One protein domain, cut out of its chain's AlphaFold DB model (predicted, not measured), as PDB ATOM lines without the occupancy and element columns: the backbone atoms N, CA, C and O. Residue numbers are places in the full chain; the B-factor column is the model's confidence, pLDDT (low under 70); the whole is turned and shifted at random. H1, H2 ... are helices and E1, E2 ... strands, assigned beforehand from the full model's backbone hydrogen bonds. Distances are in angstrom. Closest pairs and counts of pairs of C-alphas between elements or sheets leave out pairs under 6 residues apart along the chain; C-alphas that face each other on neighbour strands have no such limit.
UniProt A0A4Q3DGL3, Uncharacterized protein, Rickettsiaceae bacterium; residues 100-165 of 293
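This is residues 100 to 165 of the 293 residues of an uncharacterized protein of Rickettsiaceae bacterium (UniProt A0A4Q3DGL3). A small two-stranded ribbon, E1 and E2, lies to one side of two helices, H2 and H4, which run side by side in opposite directions with a gap between them. Two short helices mark the ends of this pair: H1 by the first part of H2 and the last residue of H4, and H3 by the other end of H2. The printed part has 66 residues, with four named helices and two named strands in the order E1, H1, H2, H3, H4, E2; the sheet, E1 - E2, is antiparallel and the class is mostly helix. The whole is compact, with a radius of gyration of the C-alphas of 11.8 A and spans of 33 by 30 by 19 A.

E1, residues 100 to 103, begins at C-alpha 100 (42.314, 15.404, 27.604) and is 10.3 A long. E2, residues 160 to 164, is 12.6 A long and ends at C-alpha 164 (37.796, 15.660, 23.650). H2, residues 113 to 129, is 24.7 A long and begins at C-alpha 113 (42.043, 33.473, 40.117). H4, residues 142 to 152, is 15.4 A long. H1 is residues 106 to 109, and H3 is residues 132 to 136.

E1 and E2 are antiparallel at 145 degrees, with N 101 and O 162 at 2.9 A and N 162 and O 101 at 2.8 A, within hydrogen-bond range. E1 is apart from H2 and H4, and E2 is apart from H2. H2 and H4 are close but not clearly touching, their closest C-alphas, of Phe 119 and Phe 152, 7.9 A apart; they run opposite ways at a shallow tilt of 19 degrees. H1 touches H2, through residues 115 to 119 of H2 alone; the closest C-alphas, of Arg 109 and Val 116, are 6.0 A apart. H3 is close to H2 but not clearly touching, with the C-alphas of Leu 127 and Arg 135 closest at 6.2 A. In H2, H3 and H4 every O i to N i+4 pair is within hydrogen-bond range; H1 is too short for such a pair.

The C-alphas farthest apart, of Gly 112 and Glu 133, are 32.7 A apart. The printed part has no cut and no long link. The mean pLDDT of the printed part is 83.0; residue 100 and residues 162 to 165 are under 70.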
ATOM      1  N   THR A 100      42.901  15.527  26.268       64.31
ATOM      2  CA  THR A 100      42.314  15.404  27.604       64.31
ATOM      3  C   THR A 100      42.568  16.664  28.420       64.31
ATOM      4  O   THR A 100      43.612  17.314  28.309       64.31
ATOM      5  N   ASN A 101      41.591  17.032  29.241       73.00
ATOM      6  CA  ASN A 101      41.691  18.155  30.160       73.00
ATOM      7  C   ASN A 101      40.937  17.854  31.454       73.00
ATOM      8  O   ASN A 101      40.114  16.948  31.486       73.00
ATOM      9  N   ILE A 102      41.188  18.635  32.499       81.75
ATOM     10  CA  ILE A 102      40.528  18.492  33.800       81.75
ATOM     11  C   ILE A 102      39.748  19.768  34.098       81.75
ATOM     12  O   ILE A 102      40.303  20.865  34.002       81.75
ATOM     13  N   VAL A 103      38.474  19.640  34.471       85.06
ATOM     14  CA  VAL A 103      37.690  20.749  35.031       85.06
ATOM     15  C   VAL A 103      38.206  21.050  36.429       85.06
ATOM     16  O   VAL A 103      38.246  20.168  37.287       85.06
ATOM     17  N   ILE A 104      38.554  22.309  36.681       87.19
ATOM     18  CA  ILE A 104      38.937  22.758  38.016       87.19
ATOM     19  C   ILE A 104      37.672  22.840  38.882       87.19
ATOM     20  O   ILE A 104      36.709  23.516  38.493       87.19
ATOM     21  N   PRO A 105      37.645  22.179  40.055       88.44
ATOM     22  CA  PRO A 105      36.473  22.164  40.917       88.44
ATOM     23  C   PRO A 105      36.020  23.564  41.310       88.44
ATOM     24  O   PRO A 105      36.820  24.483  41.500       88.44
ATOM     25  N   LYS A 106      34.705  23.721  41.486       88.25
ATOM     26  CA  LYS A 106      34.112  24.996  41.907       88.25
ATOM     27  C   LYS A 106      34.709  25.496  43.232       88.25
ATOM     28  O   LYS A 106      34.970  26.681  43.357       88.25
ATOM     29  N   THR A 107      35.034  24.593  44.155       90.12
ATOM     30  CA  THR A 107      35.682  24.895  45.445       90.12
ATOM     31  C   THR A 107      37.036  25.597  45.321       90.12
ATOM     32  O   THR A 107      37.409  26.353  46.214       90.12
ATOM     33  N   ILE A 108      37.770  25.367  44.229       90.62
ATOM     34  CA  ILE A 108      39.017  26.077  43.919       90.62
ATOM     35  C   ILE A 108      38.704  27.384  43.184       90.62
ATOM     36  O   ILE A 108      39.257  28.423  43.527       90.62
ATOM     37  N   ARG A 109      37.789  27.355  42.207       91.31
ATOM     38  CA  ARG A 109      37.433  28.544  41.408       91.31
ATOM     39  C   ARG A 109      36.800  29.662  42.241       91.31
ATOM     40  O   ARG A 109      37.126  30.825  42.032       91.31
ATOM     41  N   ASP A 110      35.959  29.316  43.213       91.75
ATOM     42  CA  ASP A 110      35.275  30.274  44.092       91.75
ATOM     43  C   ASP A 110      36.251  31.009  45.037       91.75
ATOM     44  O   ASP A 110      35.914  32.067  45.563       91.75
ATOM     45  N   LYS A 111      37.476  30.492  45.229       90.69
ATOM     46  CA  LYS A 111      38.543  31.152  46.006       90.69
ATOM     47  C   LYS A 111      39.285  32.242  45.219       90.69
ATOM     48  O   LYS A 111      40.101  32.953  45.800       90.69
ATOM     49  N   GLY A 112      39.008  32.386  43.924       90.69
ATOM     50  CA  GLY A 112      39.595  33.411  43.063       90.69
ATOM     51  C   GLY A 112      40.691  32.899  42.125       90.69
ATOM     52  O   GLY A 112      41.139  31.753  42.187       90.69
ATOM     53  N   THR A 113      41.117  33.781  41.220       90.81
ATOM     54  CA  THR A 113      42.043  33.473  40.117       90.81
ATOM     55  C   THR A 113      43.412  33.001  40.597       90.81
ATOM     56  O   THR A 113      43.996  32.104  39.992       90.81
ATOM     57  N   ASP A 114      43.907  33.550  41.705       92.88
ATOM     58  CA  ASP A 114      45.230  33.214  42.244       92.88
ATOM     59  C   ASP A 114      45.293  31.765  42.736       92.88
ATOM     60  O   ASP A 114      46.275  31.063  42.484       92.88
ATOM     61  N   GLU A 115      44.219  31.276  43.363       94.12
ATOM     62  CA  GLU A 115      44.135  29.884  43.813       94.12
ATOM     63  C   GLU A 115      44.049  28.926  42.617       94.12
ATOM     64  O   GLU A 115      44.681  27.868  42.615       94.12
ATOM     65  N   VAL A 116      43.345  29.317  41.550       90.69
ATOM     66  CA  VAL A 116      43.319  28.553  40.295       90.69
ATOM     67  C   VAL A 116      44.719  28.456  39.679       90.69
ATOM     68  O   VAL A 116      45.153  27.369  39.290       90.69
ATOM     69  N   VAL A 117      45.460  29.565  39.620       89.69
ATOM     70  CA  VAL A 117      46.839  29.585  39.105       89.69
ATOM     71  C   VAL A 117      47.766  28.734  39.977       89.69
ATOM     72  O   VAL A 117      48.557  27.946  39.444       89.69
ATOM     73  N   ARG A 118      47.640  28.826  41.309       94.00
ATOM     74  CA  ARG A 118      48.376  27.981  42.263       94.00
ATOM     75  C   ARG A 118      48.081  26.502  42.028       94.00
ATOM     76  O   ARG A 118      49.023  25.714  41.925       94.00
ATOM     77  N   PHE A 119      46.808  26.134  41.883       92.94
ATOM     78  CA  PHE A 119      46.390  24.761  41.611       92.94
ATOM     79  C   PHE A 119      47.006  24.220  40.318       92.94
ATOM     80  O   PHE A 119      47.627  23.156  40.325       92.94
ATOM     81  N   ARG A 120      46.922  24.979  39.217       90.69
ATOM     82  CA  ARG A 120      47.514  24.580  37.930       90.69
ATOM     83  C   ARG A 120      49.016  24.344  38.029       90.69
ATOM     84  O   ARG A 120      49.512  23.332  37.529       90.69
ATOM     85  N   LYS A 121      49.740  25.267  38.671       89.50
ATOM     86  CA  LYS A 121      51.191  25.160  38.863       89.50
ATOM     87  C   LYS A 121      51.546  23.928  39.691       89.50
ATOM     88  O   LYS A 121      52.418  23.162  39.291       89.50
ATOM     89  N   TRP A 122      50.846  23.713  40.802       93.19
ATOM     90  CA  TRP A 122      51.053  22.556  41.670       93.19
ATOM     91  C   TRP A 122      50.814  21.233  40.930       93.19
ATOM     92  O   TRP A 122      51.688  20.366  40.921       93.19
ATOM     93  N   TYR A 123      49.680  21.111  40.235       89.56
ATOM     94  CA  TYR A 123      49.312  19.896  39.507       89.56
ATOM     95  C   TYR A 123      50.315  19.600  38.382       89.56
ATOM     96  O   TYR A 123      50.778  18.470  38.225       89.56
ATOM     97  N   THR A 124      50.703  20.629  37.619       84.12
ATOM     98  CA  THR A 124      51.669  20.503  36.515       84.12
ATOM     99  C   THR A 124      53.047  20.087  37.022       84.12
ATOM    100  O   THR A 124      53.683  19.223  36.423       84.12
ATOM    101  N   ASN A 125      53.502  20.652  38.143       85.00
ATOM    102  CA  ASN A 125      54.775  20.276  38.756       85.00
ATOM    103  C   ASN A 125      54.769  18.814  39.209       85.00
ATOM    104  O   ASN A 125      55.701  18.081  38.883       85.00
ATOM    105  N   TYR A 126      53.689  18.363  39.859       85.12
ATOM    106  CA  TYR A 126      53.554  16.960  40.254       85.12
ATOM    107  C   TYR A 126      53.632  16.018  39.044       85.12
ATOM    108  O   TYR A 126      54.324  15.001  39.078       85.12
ATOM    109  N   LEU A 127      52.960  16.368  37.940       81.38
ATOM    110  CA  LEU A 127      53.045  15.591  36.704       81.38
ATOM    111  C   LEU A 127      54.452  15.598  36.108       81.38
ATOM    112  O   LEU A 127      54.895  14.566  35.612       81.38
ATOM    113  N   ASN A 128      55.156  16.728  36.134       79.25
ATOM    114  CA  ASN A 128      56.504  16.834  35.579       79.25
ATOM    115  C   ASN A 128      57.502  15.927  36.308       79.25
ATOM    116  O   ASN A 128      58.347  15.323  35.649       79.25
ATOM    117  N   GLU A 129      57.353  15.777  37.624       79.62
ATOM    118  CA  GLU A 129      58.148  14.867  38.459       79.62
ATOM    119  C   GLU A 129      57.758  13.388  38.288       79.62
ATOM    120  O   GLU A 129      58.543  12.491  38.592       79.62
ATOM    121  N   ALA A 130      56.549  13.109  37.794       76.94
ATOM    122  CA  ALA A 130      56.066  11.757  37.550       76.94
ATOM    123  C   ALA A 130      56.572  11.197  36.209       76.94
ATOM    124  O   ALA A 130      56.574  11.886  35.181       76.94
ATOM    125  N   ASP A 131      56.926   9.908  36.193       77.06
ATOM    126  CA  ASP A 131      57.200   9.182  34.955       77.06
ATOM    127  C   ASP A 131      55.928   8.975  34.104       77.06
ATOM    128  O   ASP A 131      54.798   9.266  34.509       77.06
ATOM    129  N   LYS A 132      56.109   8.465  32.881       71.25
ATOM    130  CA  LYS A 132      55.021   8.298  31.910       71.25
ATOM    131  C   LYS A 132      53.922   7.333  32.380       71.25
ATOM    132  O   LYS A 132      52.762   7.559  32.039       71.25
ATOM    133  N   GLU A 133      54.264   6.278  33.117       72.56
ATOM    134  CA  GLU A 133      53.292   5.290  33.604       72.56
ATOM    135  C   GLU A 133      52.517   5.850  34.800       72.56
ATOM    136  O   GLU A 133      51.290   5.777  34.845       72.56
ATOM    137  N   LYS A 134      53.217   6.532  35.705       74.25
ATOM    138  CA  LYS A 134      52.635   7.226  36.851       74.25
ATOM    139  C   LYS A 134      51.661   8.327  36.423       74.25
ATOM    140  O   LYS A 134      50.590   8.452  37.006       74.25
ATOM    141  N   ARG A 135      51.959   9.070  35.348       74.06
ATOM    142  CA  ARG A 135      51.016  10.044  34.758       74.06
ATOM    143  C   ARG A 135      49.739   9.391  34.226       74.06
ATOM    144  O   ARG A 135      48.671   9.980  34.348       74.06
ATOM    145  N   ARG A 136      49.836   8.198  33.628       71.44
ATOM    146  CA  ARG A 136      48.672   7.469  33.086       71.44
ATOM    147  C   ARG A 136      47.735   6.959  34.176       71.44
ATOM    148  O   ARG A 136      46.548   6.820  33.915       71.44
ATOM    149  N   ARG A 137      48.260   6.702  35.374       78.94
ATOM    150  CA  ARG A 137      47.508   6.199  36.533       78.94
ATOM    151  C   ARG A 137      47.465   7.203  37.682       78.94
ATOM    152  O   ARG A 137      47.434   6.819  38.846       78.94
ATOM    153  N   ILE A 138      47.470   8.498  37.362       81.56
ATOM    154  CA  ILE A 138      47.479   9.579  38.360       81.56
ATOM    155  C   ILE A 138      46.281   9.482  39.325       81.56
ATOM    156  O   ILE A 138      46.423   9.777  40.508       81.56
ATOM    157  N   ALA A 139      45.134   8.989  38.841       76.69
ATOM    158  CA  ALA A 139      43.935   8.729  39.639       76.69
ATOM    159  C   ALA A 139      44.151   7.674  40.742       76.69
ATOM    160  O   ALA A 139      43.557   7.762  41.820       76.69
ATOM    161  N   ASP A 140      45.025   6.697  40.490       81.62
ATOM    162  CA  ASP A 140      45.308   5.593  41.406       81.62
ATOM    163  C   ASP A 140      46.433   5.932  42.397       81.62
ATOM    164  O   ASP A 140      46.560   5.287  43.442       81.62
ATOM    165  N   ASP A 141      47.224   6.972  42.120       86.06
ATOM    166  CA  ASP A 141      48.351   7.391  42.953       86.06
ATOM    167  C   ASP A 141      47.864   7.913  44.321       86.06
ATOM    168  O   ASP A 141      47.330   9.013  44.467       86.06
ATOM    169  N   ALA A 142      48.051   7.098  45.363       87.50
ATOM    170  CA  ALA A 142      47.666   7.438  46.732       87.50
ATOM    171  C   ALA A 142      48.410   8.672  47.271       87.50
ATOM    172  O   ALA A 142      47.813   9.478  47.986       87.50
ATOM    173  N   VAL A 143      49.681   8.861  46.890       88.38
ATOM    174  CA  VAL A 143      50.483  10.020  47.311       88.38
ATOM    175  C   VAL A 143      49.928  11.288  46.681       88.38
ATOM    176  O   VAL A 143      49.790  12.307  47.360       88.38
ATOM    177  N   PHE A 144      49.563  11.219  45.401       89.50
ATOM    178  CA  PHE A 144      48.923  12.332  44.710       89.50
ATOM    179  C   PHE A 144      47.614  12.733  45.397       89.50
ATOM    180  O   PHE A 144      47.436  13.897  45.753       89.50
ATOM    181  N   ARG A 145      46.729  11.759  45.647       89.38
ATOM    182  CA  ARG A 145      45.418  11.988  46.276       89.38
ATOM    183  C   ARG A 145      45.530  12.588  47.672       89.38
ATOM    184  O   ARG A 145      44.802  13.522  47.994       89.38
ATOM    185  N   GLN A 146      46.465  12.093  48.480       90.44
ATOM    186  CA  GLN A 146      46.681  12.623  49.822       90.44
ATOM    187  C   GLN A 146      47.197  14.065  49.782       90.44
ATOM    188  O   GLN A 146      46.684  14.914  50.507       90.44
ATOM    189  N   LYS A 147      48.166  14.371  48.907       91.00
ATOM    190  CA  LYS A 147      48.663  15.747  48.762       91.00
ATOM    191  C   LYS A 147      47.592  16.687  48.206       91.00
ATOM    192  O   LYS A 147      47.496  17.814  48.675       91.00
ATOM    193  N   LEU A 148      46.767  16.229  47.263       92.38
ATOM    194  CA  LEU A 148      45.642  16.997  46.725       92.38
ATOM    195  C   LEU A 148      44.658  17.398  47.836       92.38
ATOM    196  O   LEU A 148      44.283  18.568  47.943       92.38
ATOM    197  N   LEU A 149      44.306  16.442  48.701       92.06
ATOM    198  CA  LEU A 149      43.437  16.686  49.848       92.06
ATOM    199  C   LEU A 149      44.073  17.654  50.853       92.06
ATOM    200  O   LEU A 149      43.401  18.567  51.318       92.06
ATOM    201  N   MET A 150      45.361  17.495  51.167       90.88
ATOM    202  CA  MET A 150      46.056  18.366  52.124       90.88
ATOM    203  C   MET A 150      46.222  19.805  51.617       90.88
ATOM    204  O   MET A 150      46.032  20.746  52.381       90.88
ATOM    205  N   GLU A 151      46.574  19.984  50.345       92.25
ATOM    206  CA  GLU A 151      46.910  21.296  49.777       92.25
ATOM    207  C   GLU A 151      45.684  22.128  49.390       92.25
ATOM    208  O   GLU A 151      45.725  23.362  49.465       92.25
ATOM    209  N   PHE A 152      44.603  21.465  48.964       92.31
ATOM    210  CA  PHE A 152      43.426  22.126  48.391       92.31
ATOM    211  C   PHE A 152      42.104  21.747  49.064       92.31
ATOM    212  O   PHE A 152      41.096  22.407  48.804       92.31
ATOM    213  N   GLY A 153      42.090  20.735  49.937       90.94
ATOM    214  CA  GLY A 153      40.879  20.285  50.628       90.94
ATOM    215  C   GLY A 153      39.879  19.568  49.720       90.94
ATOM    216  O   GLY A 153      38.690  19.579  50.020       90.94
ATOM    217  N   ILE A 154      40.336  18.995  48.601       91.19
ATOM    218  CA  ILE A 154      39.482  18.310  47.619       91.19
ATOM    219  C   ILE A 154      39.930  16.867  47.390       91.19
ATOM    220  O   ILE A 154      41.110  16.538  47.514       91.19
ATOM    221  N   ASN A 155      38.985  16.009  47.019       88.25
ATOM    222  CA  ASN A 155      39.254  14.638  46.615       88.25
ATOM    223  C   ASN A 155      39.479  14.554  45.103       88.25
ATOM    224  O   ASN A 155      39.006  15.390  44.336       88.25
ATOM    225  N   TYR A 156      40.151  13.493  44.647       83.25
ATOM    226  CA  TYR A 156      40.327  13.258  43.207       83.25
ATOM    227  C   TYR A 156      38.988  13.133  42.472       83.25
ATOM    228  O   TYR A 156      38.862  13.600  41.350       83.25
ATOM    229  N   THR A 157      37.974  12.558  43.120       83.00
ATOM    230  CA  THR A 157      36.614  12.419  42.571       83.00
ATOM    231  C   THR A 157      35.921  13.752  42.301       83.00
ATOM    232  O   THR A 157      34.923  13.772  41.590       83.00
ATOM    233  N   ASP A 158      36.425  14.855  42.860       81.88
ATOM    234  CA  ASP A 158      35.900  16.195  42.594       81.88
ATOM    235  C   ASP A 158      36.439  16.761  41.265       81.88
ATOM    236  O   ASP A 158      35.888  17.730  40.734       81.88
ATOM    237  N   LEU A 159      37.504  16.161  40.714       83.38
ATOM    238  CA  LEU A 159      38.031  16.460  39.386       83.38
ATOM    239  C   LEU A 159      37.178  15.759  38.326       83.38
ATOM    240  O   LEU A 159      36.951  14.554  38.398       83.38
ATOM    241  N   ASN A 160      36.744  16.506  37.310       75.12
ATOM    242  CA  ASN A 160      36.077  15.921  36.147       75.12
ATOM    243  C   ASN A 160      37.034  15.909  34.958       75.12
ATOM    244  O   ASN A 160      37.439  16.975  34.481       75.12
ATOM    245  N   ASP A 161      37.359  14.715  34.470       70.94
ATOM    246  CA  ASP A 161      38.089  14.547  33.220       70.94
ATOM    247  C   ASP A 161      37.169  14.851  32.036       70.94
ATOM    248  O   ASP A 161      36.034  14.380  31.945       70.94
ATOM    249  N   ILE A 162      37.678  15.643  31.101       57.00
ATOM    250  CA  ILE A 162      37.038  15.918  29.822       57.00
ATOM    251  C   ILE A 162      37.928  15.314  28.762       57.00
ATOM    252  O   ILE A 162      39.058  15.760  28.539       57.00
ATOM    253  N   GLN A 163      37.401  14.303  28.096       49.41
ATOM    254  CA  GLN A 163      38.006  13.769  26.898       49.41
ATOM    255  C   GLN A 163      37.357  14.460  25.705       49.41
ATOM    256  O   GLN A 163      36.166  14.298  25.438       49.41
ATOM    257  N   TYR A 164      38.140  15.269  25.001       51.62
ATOM    258  CA  TYR A 164      37.796  15.660  23.650       51.62
ATOM    259  C   TYR A 164      38.462  14.647  22.734       51.62
ATOM    260  O   TYR A 164      39.675  14.710  22.515       51.62
ATOM    261  N   ASP A 165      37.664  13.721  22.208       40.66
ATOM    262  CA  ASP A 165      38.121  12.863  21.124       40.66
ATOM    263  C   ASP A 165      38.640  13.775  20.016       40.66
ATOM    264  O   ASP A 165      37.907  14.619  19.478       40.66
TER     265      ASP A 165